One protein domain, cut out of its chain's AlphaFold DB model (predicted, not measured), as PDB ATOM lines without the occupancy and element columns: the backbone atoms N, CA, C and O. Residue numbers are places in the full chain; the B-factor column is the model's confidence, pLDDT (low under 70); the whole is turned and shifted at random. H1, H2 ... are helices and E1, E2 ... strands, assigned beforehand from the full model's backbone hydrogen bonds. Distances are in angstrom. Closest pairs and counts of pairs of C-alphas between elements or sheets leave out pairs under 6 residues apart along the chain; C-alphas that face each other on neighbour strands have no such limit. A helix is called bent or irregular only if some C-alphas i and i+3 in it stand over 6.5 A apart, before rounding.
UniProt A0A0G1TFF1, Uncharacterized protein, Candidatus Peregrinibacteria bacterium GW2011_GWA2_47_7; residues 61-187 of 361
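What this domain is: This is residues 61 to 187 of the 361 residues of an uncharacterized protein of Candidatus Peregrinibacteria bacterium GW2011_GWA2_47_7 (UniProt A0A0G1TFF1). A long helical hairpin of H2 and H3 makes the longest axis, and H4 and H5 pack crosswise on the later part of H3. A small strand hairpin, E1 and E2, sits at the end of H3, while short H1 folds back near the start of H2. The printed part has 127 residues, in the order H1 H2 H3 E1 E2 H4 H5, mostly helix, with an antiparallel sheet E1 - E2. It is compact, with a radius of gyration of the C-alphas of 15.9 A, and spans 49 by 32 by 24 A, only just elongated.

Where its parts are: E1 is residues 125 to 128 and E2 131 to 134. H3, residues 101 to 124, is 34.2 A long; H2, residues 72 to 97, is 37.1 A, from C-alpha 72 at (126.919, 125.404, 116.689). H1 is residues 61 to 69 and H4 139 to 153, 20.8 A. H5, residues 159 to 181, is 31.9 A, ends at C-alpha 181 (122.845, 134.891, 115.992), and is irregular: C-alphas 172 and 175 are 7.3 A apart, with a kink of 43 degrees near residue 175.

How they stand to each other: In the hairpin E1 and E2, N 133 and O 126 are 3.2 A apart, within hydrogen-bond range. H3 touches H2, closest C-alphas Val 104 and Ile 92 at 5.5 A, a shallow tilt of 18 degrees, opposite ways. With residues 113 to 120 alone H3 touches H5, closest C-alphas Glu 117 and Phe 169 at 6.7 A, a steep tilt of 46 degrees. H4 touches H5, closest C-alphas Gln 146 and Phe 166 at 6.6 A, and touches H3, closest C-alphas Leu 145 and Ala 124 at 7.2 A. H1 is close to H2 but not clearly touching, closest C-alphas Glu 66 and Arg 75 at 6.9 A. In H1, H2, H3 and H4 every O i to N i+4 pair is within hydrogen-bond range; in H5, 15 of 19.

The domain as a whole: The C-alphas farthest apart, Cys 99 and Gln 187, are 50.1 A apart. The printed part has no cut, and the links between its named elements are tight. Mean pLDDT of the printed part is 73.5; residues under 70 include 61 to 72, 89 to 99 and 125 to 137.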
ATOM      1  N   ILE A  61     124.991 116.406 132.778       32.88
ATOM      2  CA  ILE A  61     123.570 116.572 132.412       32.88
ATOM      3  C   ILE A  61     123.394 117.846 131.580       32.88
ATOM      4  O   ILE A  61     122.759 117.824 130.533       32.88
ATOM      5  N   ARG A  62     124.066 118.927 131.986       42.59
ATOM      6  CA  ARG A  62     124.029 120.213 131.287       42.59
ATOM      7  C   ARG A  62     124.649 120.135 129.890       42.59
ATOM      8  O   ARG A  62     124.147 120.772 128.978       42.59
ATOM      9  N   THR A  63     125.685 119.313 129.693       44.81
ATOM     10  CA  THR A  63     126.265 119.069 128.361       44.81
ATOM     11  C   THR A  63     125.242 118.504 127.372       44.81
ATOM     12  O   THR A  63     125.330 118.818 126.193       44.81
ATOM     13  N   TRP A  64     124.269 117.700 127.812       39.91
ATOM     14  CA  TRP A  64     123.239 117.174 126.910       39.91
ATOM     15  C   TRP A  64     122.219 118.241 126.516       39.91
ATOM     16  O   TRP A  64     121.960 118.387 125.327       39.91
ATOM     17  N   ASP A  65     121.740 119.052 127.460       45.94
ATOM     18  CA  ASP A  65     120.876 120.207 127.157       45.94
ATOM     19  C   ASP A  65     121.589 121.169 126.178       45.94
ATOM     20  O   ASP A  65     121.045 121.582 125.152       45.94
ATOM     21  N   GLU A  66     122.887 121.405 126.408       49.56
ATOM     22  CA  GLU A  66     123.760 122.228 125.564       49.56
ATOM     23  C   GLU A  66     123.980 121.642 124.148       49.56
ATOM     24  O   GLU A  66     124.222 122.376 123.189       49.56
ATOM     25  N   ILE A  67     123.886 120.319 123.982       48.66
ATOM     26  CA  ILE A  67     124.017 119.637 122.684       48.66
ATOM     27  C   ILE A  67     122.783 119.861 121.806       48.66
ATOM     28  O   ILE A  67     122.937 119.947 120.583       48.66
ATOM     29  N   PHE A  68     121.596 119.923 122.414       47.19
ATOM     30  CA  PHE A  68     120.317 119.939 121.703       47.19
ATOM     31  C   PHE A  68     119.744 121.346 121.501       47.19
ATOM     32  O   PHE A  68     119.033 121.564 120.523       47.19
ATOM     33  N   GLU A  69     120.064 122.304 122.372       52.28
ATOM     34  CA  GLU A  69     119.388 123.611 122.393       52.28
ATOM     35  C   GLU A  69     120.250 124.768 121.869       52.28
ATOM     36  O   GLU A  69     119.739 125.853 121.589       52.28
ATOM     37  N   LEU A  70     121.558 124.553 121.699       59.16
ATOM     38  CA  LEU A  70     122.500 125.614 121.353       59.16
ATOM     39  C   LEU A  70     122.867 125.624 119.877       59.16
ATOM     40  O   LEU A  70     123.072 124.583 119.248       59.16
ATOM     41  N   ASN A  71     123.063 126.824 119.332       64.88
ATOM     42  CA  ASN A  71     123.683 126.935 118.023       64.88
ATOM     43  C   ASN A  71     125.142 126.448 118.050       64.88
ATOM     44  O   ASN A  71     125.826 126.428 119.078       64.88
ATOM     45  N   SER A  72     125.616 126.046 116.874       66.44
ATOM     46  CA  SER A  72     126.919 125.404 116.689       66.44
ATOM     47  C   SER A  72     128.103 126.242 117.184       66.44
ATOM     48  O   SER A  72     129.065 125.690 117.714       66.44
ATOM     49  N   CYS A  73     128.036 127.566 117.052       74.44
ATOM     50  CA  CYS A  73     129.126 128.467 117.424       74.44
ATOM     51  C   CYS A  73     129.224 128.698 118.931       74.44
ATOM     52  O   CYS A  73     130.314 128.619 119.490       74.44
ATOM     53  N   TYR A  74     128.091 128.929 119.592       75.81
ATOM     54  CA  TYR A  74     128.037 129.057 121.044       75.81
ATOM     55  C   TYR A  74     128.473 127.751 121.717       75.81
ATOM     56  O   TYR A  74     129.294 127.755 122.635       75.81
ATOM     57  N   ARG A  75     128.026 126.614 121.173       72.19
ATOM     58  CA  ARG A  75     128.480 125.293 121.605       72.19
ATOM     59  C   ARG A  75     129.982 125.084 121.412       72.19
ATOM     60  O   ARG A  75     130.631 124.575 122.318       72.19
ATOM     61  N   ALA A  76     130.549 125.485 120.274       73.25
ATOM     62  CA  ALA A  76     131.985 125.348 120.029       73.25
ATOM     63  C   ALA A  76     132.829 126.107 121.068       73.25
ATOM     64  O   ALA A  76     133.882 125.618 121.481       73.25
ATOM     65  N   ASP A  77     132.356 127.269 121.524       81.00
ATOM     66  CA  ASP A  77     133.012 128.013 122.597       81.00
ATOM     67  C   ASP A  77     132.857 127.323 123.960       81.00
ATOM     68  O   ASP A  77     133.859 127.158 124.659       81.00
ATOM     69  N   LEU A  78     131.668 126.816 124.307       78.56
ATOM     70  CA  LEU A  78     131.479 126.009 125.524       78.56
ATOM     71  C   LEU A  78     132.368 124.755 125.531       78.56
ATOM     72  O   LEU A  78     133.054 124.493 126.520       78.56
ATOM     73  N   ASP A  79     132.436 124.025 124.416       70.94
ATOM     74  CA  ASP A  79     133.301 122.854 124.246       70.94
ATOM     75  C   ASP A  79     134.785 123.244 124.351       70.94
ATOM     76  O   ASP A  79     135.597 122.544 124.970       70.94
ATOM     77  N   GLY A  80     135.164 124.384 123.771       74.94
ATOM     78  CA  GLY A  80     136.509 124.943 123.865       74.94
ATOM     79  C   GLY A  80     136.925 125.232 125.309       74.94
ATOM     80  O   GLY A  80     138.043 124.888 125.708       74.94
ATOM     81  N   ILE A  81     136.030 125.813 126.109       82.25
ATOM     82  CA  ILE A  81     136.256 126.099 127.533       82.25
ATOM     83  C   ILE A  81     136.260 124.796 128.349       82.25
ATOM     84  O   ILE A  81     137.171 124.567 129.147       82.25
ATOM     85  N   GLY A  82     135.317 123.883 128.097       73.31
ATOM     86  CA  GLY A  82     135.247 122.575 128.757       73.31
ATOM     87  C   GLY A  82     136.516 121.737 128.552       73.31
ATOM     88  O   GLY A  82     137.054 121.144 129.493       73.31
ATOM     89  N   ASN A  83     137.084 121.760 127.344       73.75
ATOM     90  CA  ASN A  83     138.366 121.117 127.050       73.75
ATOM     91  C   ASN A  83     139.537 121.745 127.824       73.75
ATOM     92  O   ASN A  83     140.441 121.029 128.278       73.75
ATOM     93  N   GLN A  84     139.525 123.069 128.005       79.00
ATOM     94  CA  GLN A  84     140.516 123.771 128.822       79.00
ATOM     95  C   GLN A  84     140.387 123.400 130.303       79.00
ATOM     96  O   GLN A  84     141.411 123.102 130.925       79.00
ATOM     97  N   LEU A  85     139.167 123.285 130.842       76.00
ATOM     98  CA  LEU A  85     138.928 122.775 132.200       76.00
ATOM     99  C   LEU A  85     139.466 121.357 132.371       76.00
ATOM    100  O   LEU A  85     140.222 121.084 133.302       76.00
ATOM    101  N   ALA A  86     139.153 120.449 131.445       65.19
ATOM    102  CA  ALA A  86     139.653 119.077 131.494       65.19
ATOM    103  C   ALA A  86     141.192 119.011 131.428       65.19
ATOM    104  O   ALA A  86     141.822 118.157 132.064       65.19
ATOM    105  N   LYS A  87     141.828 119.910 130.667       74.88
ATOM    106  CA  LYS A  87     143.291 120.048 130.632       74.88
ATOM    107  C   LYS A  87     143.837 120.579 131.960       74.88
ATOM    108  O   LYS A  87     144.775 119.975 132.481       74.88
ATOM    109  N   ALA A  88     143.237 121.623 132.529       71.00
ATOM    110  CA  ALA A  88     143.629 122.183 133.820       71.00
ATOM    111  C   ALA A  88     143.513 121.135 134.940       71.00
ATOM    112  O   ALA A  88     144.484 120.899 135.655       71.00
ATOM    113  N   ARG A  89     142.399 120.386 135.005       69.81
ATOM    114  CA  ARG A  89     142.214 119.262 135.946       69.81
ATOM    115  C   ARG A  89     143.333 118.221 135.815       69.81
ATOM    116  O   ARG A  89     143.897 117.788 136.817       69.81
ATOM    117  N   ARG A  90     143.706 117.832 134.588       68.25
ATOM    118  CA  ARG A  90     144.825 116.894 134.350       68.25
ATOM    119  C   ARG A  90     146.170 117.450 134.819       68.25
ATOM    120  O   ARG A  90     146.957 116.699 135.390       68.25
ATOM    121  N   GLN A  91     146.429 118.735 134.593       69.50
ATOM    122  CA  GLN A  91     147.662 119.391 135.035       69.50
ATOM    123  C   GLN A  91     147.734 119.492 136.562       69.50
ATOM    124  O   GLN A  91     148.774 119.158 137.120       69.50
ATOM    125  N   ILE A  92     146.632 119.849 137.234       61.19
ATOM    126  CA  ILE A  92     146.539 119.872 138.704       61.19
ATOM    127  C   ILE A  92     146.853 118.485 139.268       61.19
ATOM    128  O   ILE A  92     147.712 118.354 140.135       61.19
ATOM    129  N   ARG A  93     146.225 117.429 138.727       52.31
ATOM    130  CA  ARG A  93     146.495 116.039 139.137       52.31
ATOM    131  C   ARG A  93     147.967 115.672 138.962       52.31
ATOM    132  O   ARG A  93     148.554 115.075 139.856       52.31
ATOM    133  N   ALA A  94     148.566 116.021 137.824       58.47
ATOM    134  CA  ALA A  94     149.965 115.713 137.552       58.47
ATOM    135  C   ALA A  94     150.924 116.456 138.498       58.47
ATOM    136  O   ALA A  94     151.862 115.841 138.994       58.47
ATOM    137  N   ALA A  95     150.680 117.743 138.763       58.59
ATOM    138  CA  ALA A  95     151.486 118.548 139.681       58.59
ATOM    139  C   ALA A  95     151.353 118.059 141.132       58.59
ATOM    140  O   ALA A  95     152.358 117.897 141.822       58.59
ATOM    141  N   TYR A  96     150.134 117.716 141.560       53.97
ATOM    142  CA  TYR A  96     149.870 117.142 142.880       53.97
ATOM    143  C   TYR A  96     150.606 115.812 143.086       53.97
ATOM    144  O   TYR A  96     151.308 115.640 144.078       53.97
ATOM    145  N   LEU A  97     150.526 114.896 142.112       52.84
ATOM    146  CA  LEU A  97     151.218 113.600 142.167       52.84
ATOM    147  C   LEU A  97     152.751 113.720 142.171       52.84
ATOM    148  O   LEU A  97     153.432 112.770 142.549       52.84
ATOM    149  N   ARG A  98     153.294 114.866 141.749       61.91
ATOM    150  CA  ARG A  98     154.728 115.188 141.797       61.91
ATOM    151  C   ARG A  98     155.123 116.029 143.013       61.91
ATOM    152  O   ARG A  98     156.288 116.391 143.128       61.91
ATOM    153  N   CYS A  99     154.179 116.337 143.904       61.53
ATOM    154  CA  CYS A  99     154.375 117.219 145.056       61.53
ATOM    155  C   CYS A  99     154.847 118.645 144.685       61.53
ATOM    156  O   CYS A  99     155.502 119.311 145.485       61.53
ATOM    157  N   GLU A 100     154.496 119.142 143.494       71.38
ATOM    158  CA  GLU A 100     154.821 120.500 143.029       71.38
ATOM    159  C   GLU A 100     153.758 121.511 143.510       71.38
ATOM    160  O   GLU A 100     152.942 121.995 142.727       71.38
ATOM    161  N   ILE A 101     153.731 121.808 144.813       72.62
ATOM    162  CA  ILE A 101     152.631 122.561 145.457       72.62
ATOM    163  C   ILE A 101     152.457 123.982 144.892       72.62
ATOM    164  O   ILE A 101     151.343 124.352 144.536       72.62
ATOM    165  N   ASP A 102     153.541 124.734 144.681       80.56
ATOM    166  CA  ASP A 102     153.454 126.089 144.104       80.56
ATOM    167  C   ASP A 102     152.857 126.071 142.680       80.56
ATOM    168  O   ASP A 102     152.149 126.985 142.246       80.56
ATOM    169  N   THR A 103     153.112 124.989 141.933       80.62
ATOM    170  CA  THR A 103     152.515 124.759 140.613       80.62
ATOM    171  C   THR A 103     151.030 124.424 140.737       80.62
ATOM    172  O   THR A 103     150.247 124.878 139.902       80.62
ATOM    173  N   VAL A 104     150.633 123.657 141.758       66.19
ATOM    174  CA  VAL A 104     149.230 123.317 142.040       66.19
ATOM    175  C   VAL A 104     148.416 124.580 142.316       66.19
ATOM    176  O   VAL A 104     147.390 124.764 141.662       66.19
ATOM    177  N   ASP A 105     148.897 125.486 143.169       76.44
ATOM    178  CA  ASP A 105     148.176 126.719 143.520       76.44
ATOM    179  C   ASP A 105     147.928 127.606 142.293       76.44
ATOM    180  O   ASP A 105     146.801 128.031 142.020       76.44
ATOM    181  N   ARG A 106     148.959 127.799 141.459       86.69
ATOM    182  CA  ARG A 106     148.824 128.539 140.196       86.69
ATOM    183  C   ARG A 106     147.839 127.870 139.233       86.69
ATOM    184  O   ARG A 106     147.081 128.552 138.543       86.69
ATOM    185  N   LEU A 107     147.864 126.540 139.143       80.88
ATOM    186  CA  LEU A 107     146.960 125.794 138.267       80.88
ATOM    187  C   LEU A 107     145.511 125.827 138.769       80.88
ATOM    188  O   LEU A 107     144.607 125.852 137.937       80.88
ATOM    189  N   ILE A 108     145.289 125.865 140.085       77.31
ATOM    190  CA  ILE A 108     143.965 126.031 140.700       77.31
ATOM    191  C   ILE A 108     143.399 127.418 140.389       77.31
ATOM    192  O   ILE A 108     142.258 127.514 139.941       77.31
ATOM    193  N   ALA A 109     144.194 128.481 140.535       85.38
ATOM    194  CA  ALA A 109     143.760 129.832 140.169       85.38
ATOM    195  C   ALA A 109     143.341 129.911 138.687       85.38
ATOM    196  O   ALA A 109     142.290 130.459 138.352       85.38
ATOM    197  N   ASN A 110     144.121 129.289 137.795       89.50
ATOM    198  CA  ASN A 110     143.772 129.198 136.378       89.50
ATOM    199  C   ASN A 110     142.526 128.328 136.128       89.50
ATOM    200  O   ASN A 110     141.708 128.671 135.282       89.50
ATOM    201  N   TYR A 111     142.363 127.218 136.853       86.12
ATOM    202  CA  TYR A 111     141.168 126.377 136.774       86.12
ATOM    203  C   TYR A 111     139.908 127.173 137.111       86.12
ATOM    204  O   TYR A 111     138.975 127.179 136.314       86.12
ATOM    205  N   TYR A 112     139.912 127.893 138.234       85.56
ATOM    206  CA  TYR A 112     138.770 128.697 138.659       85.56
ATOM    207  C   TYR A 112     138.484 129.866 137.715       85.56
ATOM    208  O   TYR A 112     137.321 130.177 137.495       85.56
ATOM    209  N   LYS A 113     139.504 130.457 137.076       93.25
ATOM    210  CA  LYS A 113     139.283 131.438 136.002       93.25
ATOM    211  C   LYS A 113     138.507 130.830 134.827       93.25
ATOM    212  O   LYS A 113     137.539 131.428 134.370       93.25
ATOM    213  N   ILE A 114     138.920 129.657 134.338       89.31
ATOM    214  CA  ILE A 114     138.255 128.984 133.206       89.31
ATOM    215  C   ILE A 114     136.844 128.526 133.609       89.31
ATOM    216  O   ILE A 114     135.913 128.613 132.813       89.31
ATOM    217  N   ASP A 115     136.672 128.059 134.845       85.12
ATOM    218  CA  ASP A 115     135.375 127.636 135.378       85.12
ATOM    219  C   ASP A 115     134.401 128.817 135.460       85.12
ATOM    220  O   ASP A 115     133.274 128.735 134.975       85.12
ATOM    221  N   ALA A 116     134.881 129.956 135.958       87.56
ATOM    222  CA  ALA A 116     134.123 131.194 136.015       87.56
ATOM    223  C   ALA A 116     133.795 131.737 134.612       87.56
ATOM    224  O   ALA A 116     132.721 132.299 134.407       87.56
ATOM    225  N   GLU A 117     134.674 131.533 133.625       92.44
ATOM    226  CA  GLU A 117     134.391 131.839 132.220       92.44
ATOM    227  C   GLU A 117     133.273 130.952 131.655       92.44
ATOM    228  O   GLU A 117     132.349 131.451 131.007       92.44
ATOM    229  N   LEU A 118     133.331 129.643 131.926       86.94
ATOM    230  CA  LEU A 118     132.294 128.699 131.523       86.94
ATOM    231  C   LEU A 118     130.952 129.091 132.139       86.94
ATOM    232  O   LEU A 118     129.953 129.157 131.427       86.94
ATOM    233  N   TRP A 119     130.943 129.384 133.442       88.25
ATOM    234  CA  TRP A 119     129.773 129.866 134.168       88.25
ATOM    235  C   TRP A 119     129.239 131.169 133.573       88.25
ATOM    236  O   TRP A 119     128.033 131.284 133.353       88.25
ATOM    237  N   PHE A 120     130.115 132.131 133.274       88.25
ATOM    238  CA  PHE A 120     129.729 133.406 132.679       88.25
ATOM    239  C   PHE A 120     128.991 133.177 131.366       88.25
ATOM    240  O   PHE A 120     127.869 133.650 131.208       88.25
ATOM    241  N   LEU A 121     129.583 132.405 130.452       86.00
ATOM    242  CA  LEU A 121     129.022 132.192 129.123       86.00
ATOM    243  C   LEU A 121     127.641 131.520 129.218       86.00
ATOM    244  O   LEU A 121     126.667 132.018 128.662       86.00
ATOM    245  N   ARG A 122     127.557 130.486 130.060       80.81
ATOM    246  CA  ARG A 122     126.362 129.707 130.409       80.81
ATOM    247  C   ARG A 122     125.188 130.496 130.986       80.81
ATOM    248  O   ARG A 122     124.063 130.009 130.914       80.81
ATOM    249  N   ASN A 123     125.450 131.633 131.622       81.12
ATOM    250  CA  ASN A 123     124.429 132.470 132.260       81.12
ATOM    251  C   ASN A 123     124.250 133.824 131.547       81.12
ATOM    252  O   ASN A 123     123.293 134.540 131.828       81.12
ATOM    253  N   ALA A 124     125.152 134.184 130.626       77.12
ATOM    254  CA  ALA A 124     125.058 135.399 129.818       77.12
ATOM    255  C   ALA A 124     124.048 135.271 128.668       77.12
ATOM    256  O   ALA A 124     123.524 136.284 128.201       77.12
ATOM    257  N   VAL A 125     123.772 134.045 128.222       69.50
ATOM    258  CA  VAL A 125     122.856 133.756 127.116       69.50
ATOM    259  C   VAL A 125     121.571 133.129 127.643       69.50
ATOM    260  O   VAL A 125     121.624 132.094 128.308       69.50
ATOM    261  N   ASP A 126     120.420 133.724 127.312       62.84
ATOM    262  CA  ASP A 126     119.152 132.999 127.414       62.84
ATOM    263  C   ASP A 126     119.045 132.051 126.233       62.84
ATOM    264  O   ASP A 126     119.178 132.470 125.083       62.84
ATOM    265  N   THR A 127     118.790 130.787 126.520       53.53
ATOM    266  CA  THR A 127     118.682 129.738 125.503       53.53
ATOM    267  C   THR A 127     117.243 129.252 125.450       53.53
ATOM    268  O   THR A 127     116.955 128.065 125.483       53.53
ATOM    269  N   GLN A 128     116.297 130.189 125.386       46.69
ATOM    270  CA  GLN A 128     114.901 129.838 125.153       46.69
ATOM    271  C   GLN A 128     114.687 129.564 123.658       46.69
ATOM    272  O   GLN A 128     114.870 130.437 122.811       46.69
ATOM    273  N   PHE A 129     114.274 128.334 123.340       40.25
ATOM    274  CA  PHE A 129     113.818 127.914 122.006       40.25
ATOM    275  C   PHE A 129     114.845 128.084 120.872       40.25
ATOM    276  O   PHE A 129     114.485 128.451 119.754       40.25
ATOM    277  N   GLY A 130     116.128 127.824 121.141       42.34
ATOM    278  CA  GLY A 130     117.179 127.876 120.116       42.34
ATOM    279  C   GLY A 130     117.521 129.283 119.616       42.34
ATOM    280  O   GLY A 130     118.357 129.423 118.722       42.34
ATOM    281  N   ASN A 131     116.923 130.321 120.209       42.16
ATOM    282  CA  ASN A 131     117.295 131.708 119.988       42.16
ATOM    283  C   ASN A 131     118.172 132.166 121.150       42.16
ATOM    284  O   ASN A 131     117.767 132.117 122.309       42.16
ATOM    285  N   ILE A 132     119.376 132.624 120.822       52.84
ATOM    286  CA  ILE A 132     120.238 133.344 121.758       52.84
ATOM    287  C   ILE A 132     119.596 134.709 121.934       52.84
ATOM    288  O   ILE A 132     119.774 135.595 121.107       52.84
ATOM    289  N   ILE A 133     118.789 134.863 122.982       52.75
ATOM    290  CA  ILE A 133     118.303 136.187 123.353       52.75
ATOM    291  C   ILE A 133     119.477 136.870 124.036       52.75
ATOM    292  O   ILE A 133     119.945 136.431 125.093       52.75
ATOM    293  N   GLU A 134     119.970 137.932 123.405       54.62
ATOM    294  CA  GLU A 134     121.026 138.784 123.928       54.62
ATOM    295  C   GLU A 134     120.554 139.455 125.232       54.62
ATOM    296  O   GLU A 134     120.081 140.589 125.290       54.62
ATOM    297  N   ASN A 135     120.679 138.738 126.346       54.03
ATOM    298  CA  ASN A 135     120.431 139.273 127.680       54.03
ATOM    299  C   ASN A 135     121.559 140.221 128.130       54.03
ATOM    300  O   ASN A 135     121.491 140.793 129.214       54.03
ATOM    301  N   PHE A 136     122.587 140.411 127.306       58.41
ATOM    302  CA  PHE A 136     123.882 140.923 127.729       58.41
ATOM    303  C   PHE A 136     124.141 142.411 127.422       58.41
ATOM    304  O   PHE A 136     125.069 143.005 127.979       58.41
ATOM    305  N   LEU A 137     123.332 143.044 126.566       57.50
ATOM    306  CA  LEU A 137     123.595 144.426 126.144       57.50
ATOM    307  C   LEU A 137     123.201 145.492 127.174       57.50
ATOM    308  O   LEU A 137     123.771 146.582 127.146       57.50
ATOM    309  N   SER A 138     122.276 145.219 128.103       72.00
ATOM    310  CA  SER A 138     121.915 146.218 129.115       72.00
ATOM    311  C   SER A 138     122.853 146.174 130.324       72.00
ATOM    312  O   SER A 138     123.136 145.113 130.886       72.00
ATOM    313  N   ASP A 139     123.310 147.347 130.768       79.38
ATOM    314  CA  ASP A 139     124.182 147.460 131.945       79.38
ATOM    315  C   ASP A 139     123.512 146.935 133.227       79.38
ATOM    316  O   ASP A 139     124.188 146.409 134.108       79.38
ATOM    317  N   GLU A 140     122.181 146.996 133.309       80.12
ATOM    318  CA  GLU A 140     121.402 146.444 134.422       80.12
ATOM    319  C   GLU A 140     121.510 144.912 134.509       80.12
ATOM    320  O   GLU A 140     121.776 144.366 135.583       80.12
ATOM    321  N   LYS A 141     121.375 144.205 133.378       79.31
ATOM    322  CA  LYS A 141     121.512 142.741 133.337       79.31
ATOM    323  C   LYS A 141     122.963 142.313 133.547       79.31
ATOM    324  O   LYS A 141     123.211 141.359 134.283       79.31
ATOM    325  N   ALA A 142     123.921 143.053 132.984       82.44
ATOM    326  CA  ALA A 142     125.343 142.817 133.225       82.44
ATOM    327  C   ALA A 142     125.692 142.947 134.719       82.44
ATOM    328  O   ALA A 142     126.383 142.092 135.269       82.44
ATOM    329  N   PHE A 143     125.158 143.962 135.402       85.00
ATOM    330  CA  PHE A 143     125.348 144.135 136.840       85.00
ATOM    331  C   PHE A 143     124.735 142.990 137.662       85.00
ATOM    332  O   PHE A 143     125.356 142.499 138.610       85.00
ATOM    333  N   ALA A 144     123.537 142.523 137.296       85.50
ATOM    334  CA  ALA A 144     122.901 141.380 137.952       85.50
ATOM    335  C   ALA A 144     123.718 140.087 137.779       85.50
ATOM    336  O   ALA A 144     123.940 139.367 138.756       85.50
ATOM    337  N   LEU A 145     124.216 139.827 136.566       86.19
ATOM    338  CA  LEU A 145     125.061 138.671 136.259       86.19
ATOM    339  C   LEU A 145     126.385 138.720 137.032       86.19
ATOM    340  O   LEU A 145     126.796 137.716 137.612       86.19
ATOM    341  N   GLN A 146     127.014 139.895 137.114       89.38
ATOM    342  CA  GLN A 146     128.232 140.093 137.899       89.38
ATOM    343  C   GLN A 146     128.010 139.757 139.379       89.38
ATOM    344  O   GLN A 146     128.819 139.050 139.976       89.38
ATOM    345  N   ARG A 147     126.896 140.207 139.975       88.44
ATOM    346  CA  ARG A 147     126.566 139.875 141.371       88.44
ATOM    347  C   ARG A 147     126.324 138.385 141.589       88.44
ATOM    348  O   ARG A 147     126.671 137.860 142.644       88.44
ATOM    349  N   GLN A 148     125.706 137.706 140.626       87.69
ATOM    350  CA  GLN A 148     125.509 136.259 140.703       87.69
ATOM    351  C   GLN A 148     126.844 135.515 140.630       87.69
ATOM    352  O   GLN A 148     127.076 134.625 141.441       87.69
ATOM    353  N   MET A 149     127.743 135.941 139.742       88.12
ATOM    354  CA  MET A 149     129.095 135.395 139.645       88.12
ATOM    355  C   MET A 149     129.875 135.608 140.948       88.12
ATOM    356  O   MET A 149     130.481 134.671 141.455       88.12
ATOM    357  N   GLN A 150     129.805 136.814 141.527       90.44
ATOM    358  CA  GLN A 150     130.387 137.133 142.839       90.44
ATOM    359  C   GLN A 150     129.884 136.200 143.924       90.44
ATOM    360  O   GLN A 150     130.677 135.654 144.679       90.44
ATOM    361  N   LYS A 151     128.577 135.954 143.965       87.38
ATOM    362  CA  LYS A 151     127.995 135.031 144.934       87.38
ATOM    363  C   LYS A 151     128.469 133.586 144.745       87.38
ATOM    364  O   LYS A 151     128.608 132.879 145.734       87.38
ATOM    365  N   GLU A 152     128.668 133.145 143.507       84.00
ATOM    366  CA  GLU A 152     129.086 131.770 143.210       84.00
ATOM    367  C   GLU A 152     130.566 131.529 143.551       84.00
ATOM    368  O   GLU A 152     130.924 130.468 144.054       84.00
ATOM    369  N   TYR A 153     131.423 132.526 143.309       85.50
ATOM    370  CA  TYR A 153     132.877 132.381 143.408       85.50
ATOM    371  C   TYR A 153     133.521 133.108 144.601       85.50
ATOM    372  O   TYR A 153     134.742 133.035 144.741       85.50
ATOM    373  N   SER A 154     132.746 133.747 145.489       86.50
ATOM    374  CA  SER A 154     133.270 134.529 146.630       86.50
ATOM    375  C   SER A 154     134.185 133.739 147.564       86.50
ATOM    376  O   SER A 154     135.055 134.308 148.217       86.50
ATOM    377  N   ASP A 155     133.987 132.423 147.646       79.50
ATOM    378  CA  ASP A 155     134.741 131.557 148.556       79.50
ATOM    379  C   ASP A 155     136.103 131.131 147.979       79.50
ATOM    380  O   ASP A 155     136.938 130.584 148.701       79.50
ATOM    381  N   VAL A 156     136.324 131.337 146.675       80.38
ATOM    382  CA  VAL A 156     137.469 130.777 145.933       80.38
ATOM    383  C   VAL A 156     138.236 131.801 145.093       80.38
ATOM    384  O   VAL A 156     139.381 131.538 144.727       80.38
ATOM    385  N   ILE A 157     137.644 132.957 144.784       86.06
ATOM    386  CA  ILE A 157     138.253 134.035 143.995       86.06
ATOM    387  C   ILE A 157     138.010 135.363 144.723       86.06
ATOM    388  O   ILE A 157     136.892 135.639 145.146       86.06
ATOM    389  N   GLU A 158     139.042 136.200 144.847       90.50
ATOM    390  CA  GLU A 158     138.900 137.547 145.415       90.50
ATOM    391  C   GLU A 158     137.958 138.421 144.568       90.50
ATOM    392  O   GLU A 158     138.038 138.422 143.338       90.50
ATOM    393  N   ASP A 159     137.107 139.218 145.221       88.19
ATOM    394  CA  ASP A 159     136.088 140.044 144.553       88.19
ATOM    395  C   ASP A 159     136.663 140.987 143.482       88.19
ATOM    396  O   ASP A 159     136.056 141.171 142.423       88.19
ATOM    397  N   SER A 160     137.835 141.574 143.744       91.88
ATOM    398  CA  SER A 160     138.550 142.443 142.800       91.88
ATOM    399  C   SER A 160     138.951 141.683 141.537       91.88
ATOM    400  O   SER A 160     138.683 142.131 140.424       91.88
ATOM    401  N   LEU A 161     139.522 140.491 141.706       92.25
ATOM    402  CA  LEU A 161     139.943 139.632 140.608       92.25
ATOM    403  C   LEU A 161     138.742 139.119 139.806       92.25
ATOM    404  O   LEU A 161     138.798 139.019 138.582       92.25
ATOM    405  N   LEU A 162     137.627 138.835 140.479       90.81
ATOM    406  CA  LEU A 162     136.403 138.415 139.812       90.81
ATOM    407  C   LEU A 162     135.773 139.543 138.983       90.81
ATOM    408  O   LEU A 162     135.221 139.287 137.914       90.81
ATOM    409  N   GLN A 163     135.877 140.794 139.440       91.75
ATOM    410  CA  GLN A 163     135.465 141.962 138.659       91.75
ATOM    411  C   GLN A 163     136.323 142.133 137.396       91.75
ATOM    412  O   GLN A 163     135.781 142.428 136.323       91.75
ATOM    413  N   ASP A 164     137.631 141.898 137.502       95.19
ATOM    414  CA  ASP A 164     138.536 141.905 136.352       95.19
ATOM    415  C   ASP A 164     138.171 140.789 135.362       95.19
ATOM    416  O   ASP A 164     138.021 141.051 134.167       95.19
ATOM    417  N   TYR A 165     137.922 139.569 135.855       95.25
ATOM    418  CA  TYR A 165     137.467 138.439 135.035       95.25
ATOM    419  C   TYR A 165     136.143 138.733 134.337       95.25
ATOM    420  O   TYR A 165     136.027 138.526 133.132       95.25
ATOM    421  N   PHE A 166     135.155 139.270 135.051       93.00
ATOM    422  CA  PHE A 166     133.869 139.628 134.460       93.00
ATOM    423  C   PHE A 166     134.032 140.657 133.334       93.00
ATOM    424  O   PHE A 166     133.426 140.524 132.269       93.00
ATOM    425  N   THR A 167     134.881 141.666 133.541       92.56
ATOM    426  CA  THR A 167     135.174 142.695 132.532       92.56
ATOM    427  C   THR A 167     135.879 142.099 131.313       92.56
ATOM    428  O   THR A 167     135.509 142.401 130.176       92.56
ATOM    429  N   GLU A 168     136.849 141.210 131.537       94.44
ATOM    430  CA  GLU A 168     137.548 140.466 130.488       94.44
ATOM    431  C   GLU A 168     136.572 139.610 129.668       94.44
ATOM    432  O   GLU A 168     136.566 139.690 128.439       94.44
ATOM    433  N   PHE A 169     135.704 138.834 130.323       92.69
ATOM    434  CA  PHE A 169     134.732 137.969 129.654       92.69
ATOM    435  C   PHE A 169     133.693 138.789 128.883       92.69
ATOM    436  O   PHE A 169     133.400 138.484 127.726       92.69
ATOM    437  N   ARG A 170     133.216 139.899 129.465       88.50
ATOM    438  CA  ARG A 170     132.325 140.860 128.799       88.50
ATOM    439  C   ARG A 170     132.927 141.404 127.511       88.50
ATOM    440  O   ARG A 170     132.232 141.476 126.502       88.50
ATOM    441  N   ALA A 171     134.201 141.781 127.536       89.44
ATOM    442  CA  ALA A 171     134.898 142.249 126.344       89.44
ATOM    443  C   ALA A 171     135.112 141.117 125.326       89.44
ATOM    444  O   ALA A 171     134.866 141.311 124.139       89.44
ATOM    445  N   LYS A 172     135.516 139.925 125.787       90.50
ATOM    446  CA  LYS A 172     135.801 138.756 124.940       90.50
ATOM    447  C   LYS A 172     134.583 138.270 124.153       90.50
ATOM    448  O   LYS A 172     134.736 137.875 122.996       90.50
ATOM    449  N   TYR A 173     133.407 138.258 124.779       87.88
ATOM    450  CA  TYR A 173     132.195 137.686 124.190       87.88
ATOM    451  C   TYR A 173     131.279 138.704 123.511       87.88
ATOM    452  O   TYR A 173     130.406 138.275 122.763       87.88
ATOM    453  N   ARG A 174     131.511 140.016 123.674       84.06
ATOM    454  CA  ARG A 174     130.722 141.082 123.026       84.06
ATOM    455  C   ARG A 174     130.518 140.826 121.530       84.06
ATOM    456  O   ARG A 174     129.396 140.628 121.095       84.06
ATOM    457  N   ASP A 175     131.609 140.719 120.776       81.25
ATOM    458  CA  ASP A 175     131.546 140.532 119.317       81.25
ATOM    459  C   ASP A 175     131.207 139.084 118.913       81.25
ATOM    460  O   ASP A 175     131.047 138.771 117.732       81.25
ATOM    461  N   ARG A 176     131.199 138.152 119.875       84.56
ATOM    462  CA  ARG A 176     130.868 136.742 119.632       84.56
ATOM    463  C   ARG A 176     129.370 136.505 119.728       84.56
ATOM    464  O   ARG A 176     128.867 135.721 118.933       84.56
ATOM    465  N   PHE A 177     128.668 137.207 120.618       78.75
ATOM    466  CA  PHE A 177     127.210 137.128 120.723       78.75
ATOM    467  C   PHE A 177     126.526 137.519 119.409       78.75
ATOM    468  O   PHE A 177     125.757 136.717 118.882       78.75
ATOM    469  N   GLU A 178     126.940 138.633 118.795       74.31
ATOM    470  CA  GLU A 178     126.470 139.052 117.464       74.31
ATOM    471  C   GLU A 178     126.686 137.971 116.387       74.31
ATOM    472  O   GLU A 178     125.879 137.789 115.475       74.31
ATOM    473  N   LYS A 179     127.791 137.219 116.483       76.50
ATOM    474  CA  LYS A 179     128.104 136.130 115.547       76.50
ATOM    475  C   LYS A 179     127.299 134.877 115.824       76.50
ATOM    476  O   LYS A 179     127.030 134.130 114.888       76.50
ATOM    477  N   TYR A 180     126.934 134.621 117.076       77.06
ATOM    478  CA  TYR A 180     126.148 133.445 117.395       77.06
ATOM    479  C   TYR A 180     124.758 133.530 116.754       77.06
ATOM    480  O   TYR A 180     124.301 132.529 116.218       77.06
ATOM    481  N   GLU A 181     124.125 134.705 116.704       67.25
ATOM    482  CA  GLU A 181     122.845 134.891 115.992       67.25
ATOM    483  C   GLU A 181     122.924 134.527 114.500       67.25
ATOM    484  O   GLU A 181     121.959 134.050 113.909       67.25
ATOM    485  N   GLN A 182     124.095 134.721 113.891       70.44
ATOM    486  CA  GLN A 182     124.342 134.447 112.474       70.44
ATOM    487  C   GLN A 182     124.757 132.998 112.209       70.44
ATOM    488  O   GLN A 182     124.865 132.582 111.052       70.44
ATOM    489  N   CYS A 183     125.028 132.222 113.259       67.56
ATOM    490  CA  CYS A 183     125.456 130.849 113.097       67.56
ATOM    491  C   CYS A 183     124.268 129.943 112.782       67.56
ATOM    492  O   CYS A 183     123.238 130.025 113.450       67.56
ATOM    493  N   PRO A 184     124.411 129.033 111.800       55.56
ATOM    494  CA  PRO A 184     123.350 128.102 111.474       55.56
ATOM    495  C   PRO A 184     123.003 127.283 112.719       55.56
ATOM    496  O   PRO A 184     123.840 126.558 113.275       55.56
ATOM    497  N   THR A 185     121.755 127.415 113.162       52.16
ATOM    498  CA  THR A 185     121.108 126.406 113.991       52.16
ATOM    499  C   THR A 185     121.048 125.131 113.159       52.16
ATOM    500  O   THR A 185     120.784 125.171 111.955       52.16
ATOM    501  N   PHE A 186     121.388 123.988 113.754       48.81
ATOM    502  CA  PHE A 186     121.296 122.721 113.038       48.81
ATOM    503  C   PHE A 186     119.845 122.542 112.560       48.81
ATOM    504  O   PHE A 186     118.946 122.333 113.370       48.81
ATOM    505  N   GLN A 187     119.610 122.597 111.244       42.84
ATOM    506  CA  GLN A 187     118.301 122.343 110.616       42.84
ATOM    507  C   GLN A 187     117.829 120.883 110.753       42.84
ATOM    508  O   GLN A 187     116.835 120.480 110.162       42.84
TER     509      GLN A 187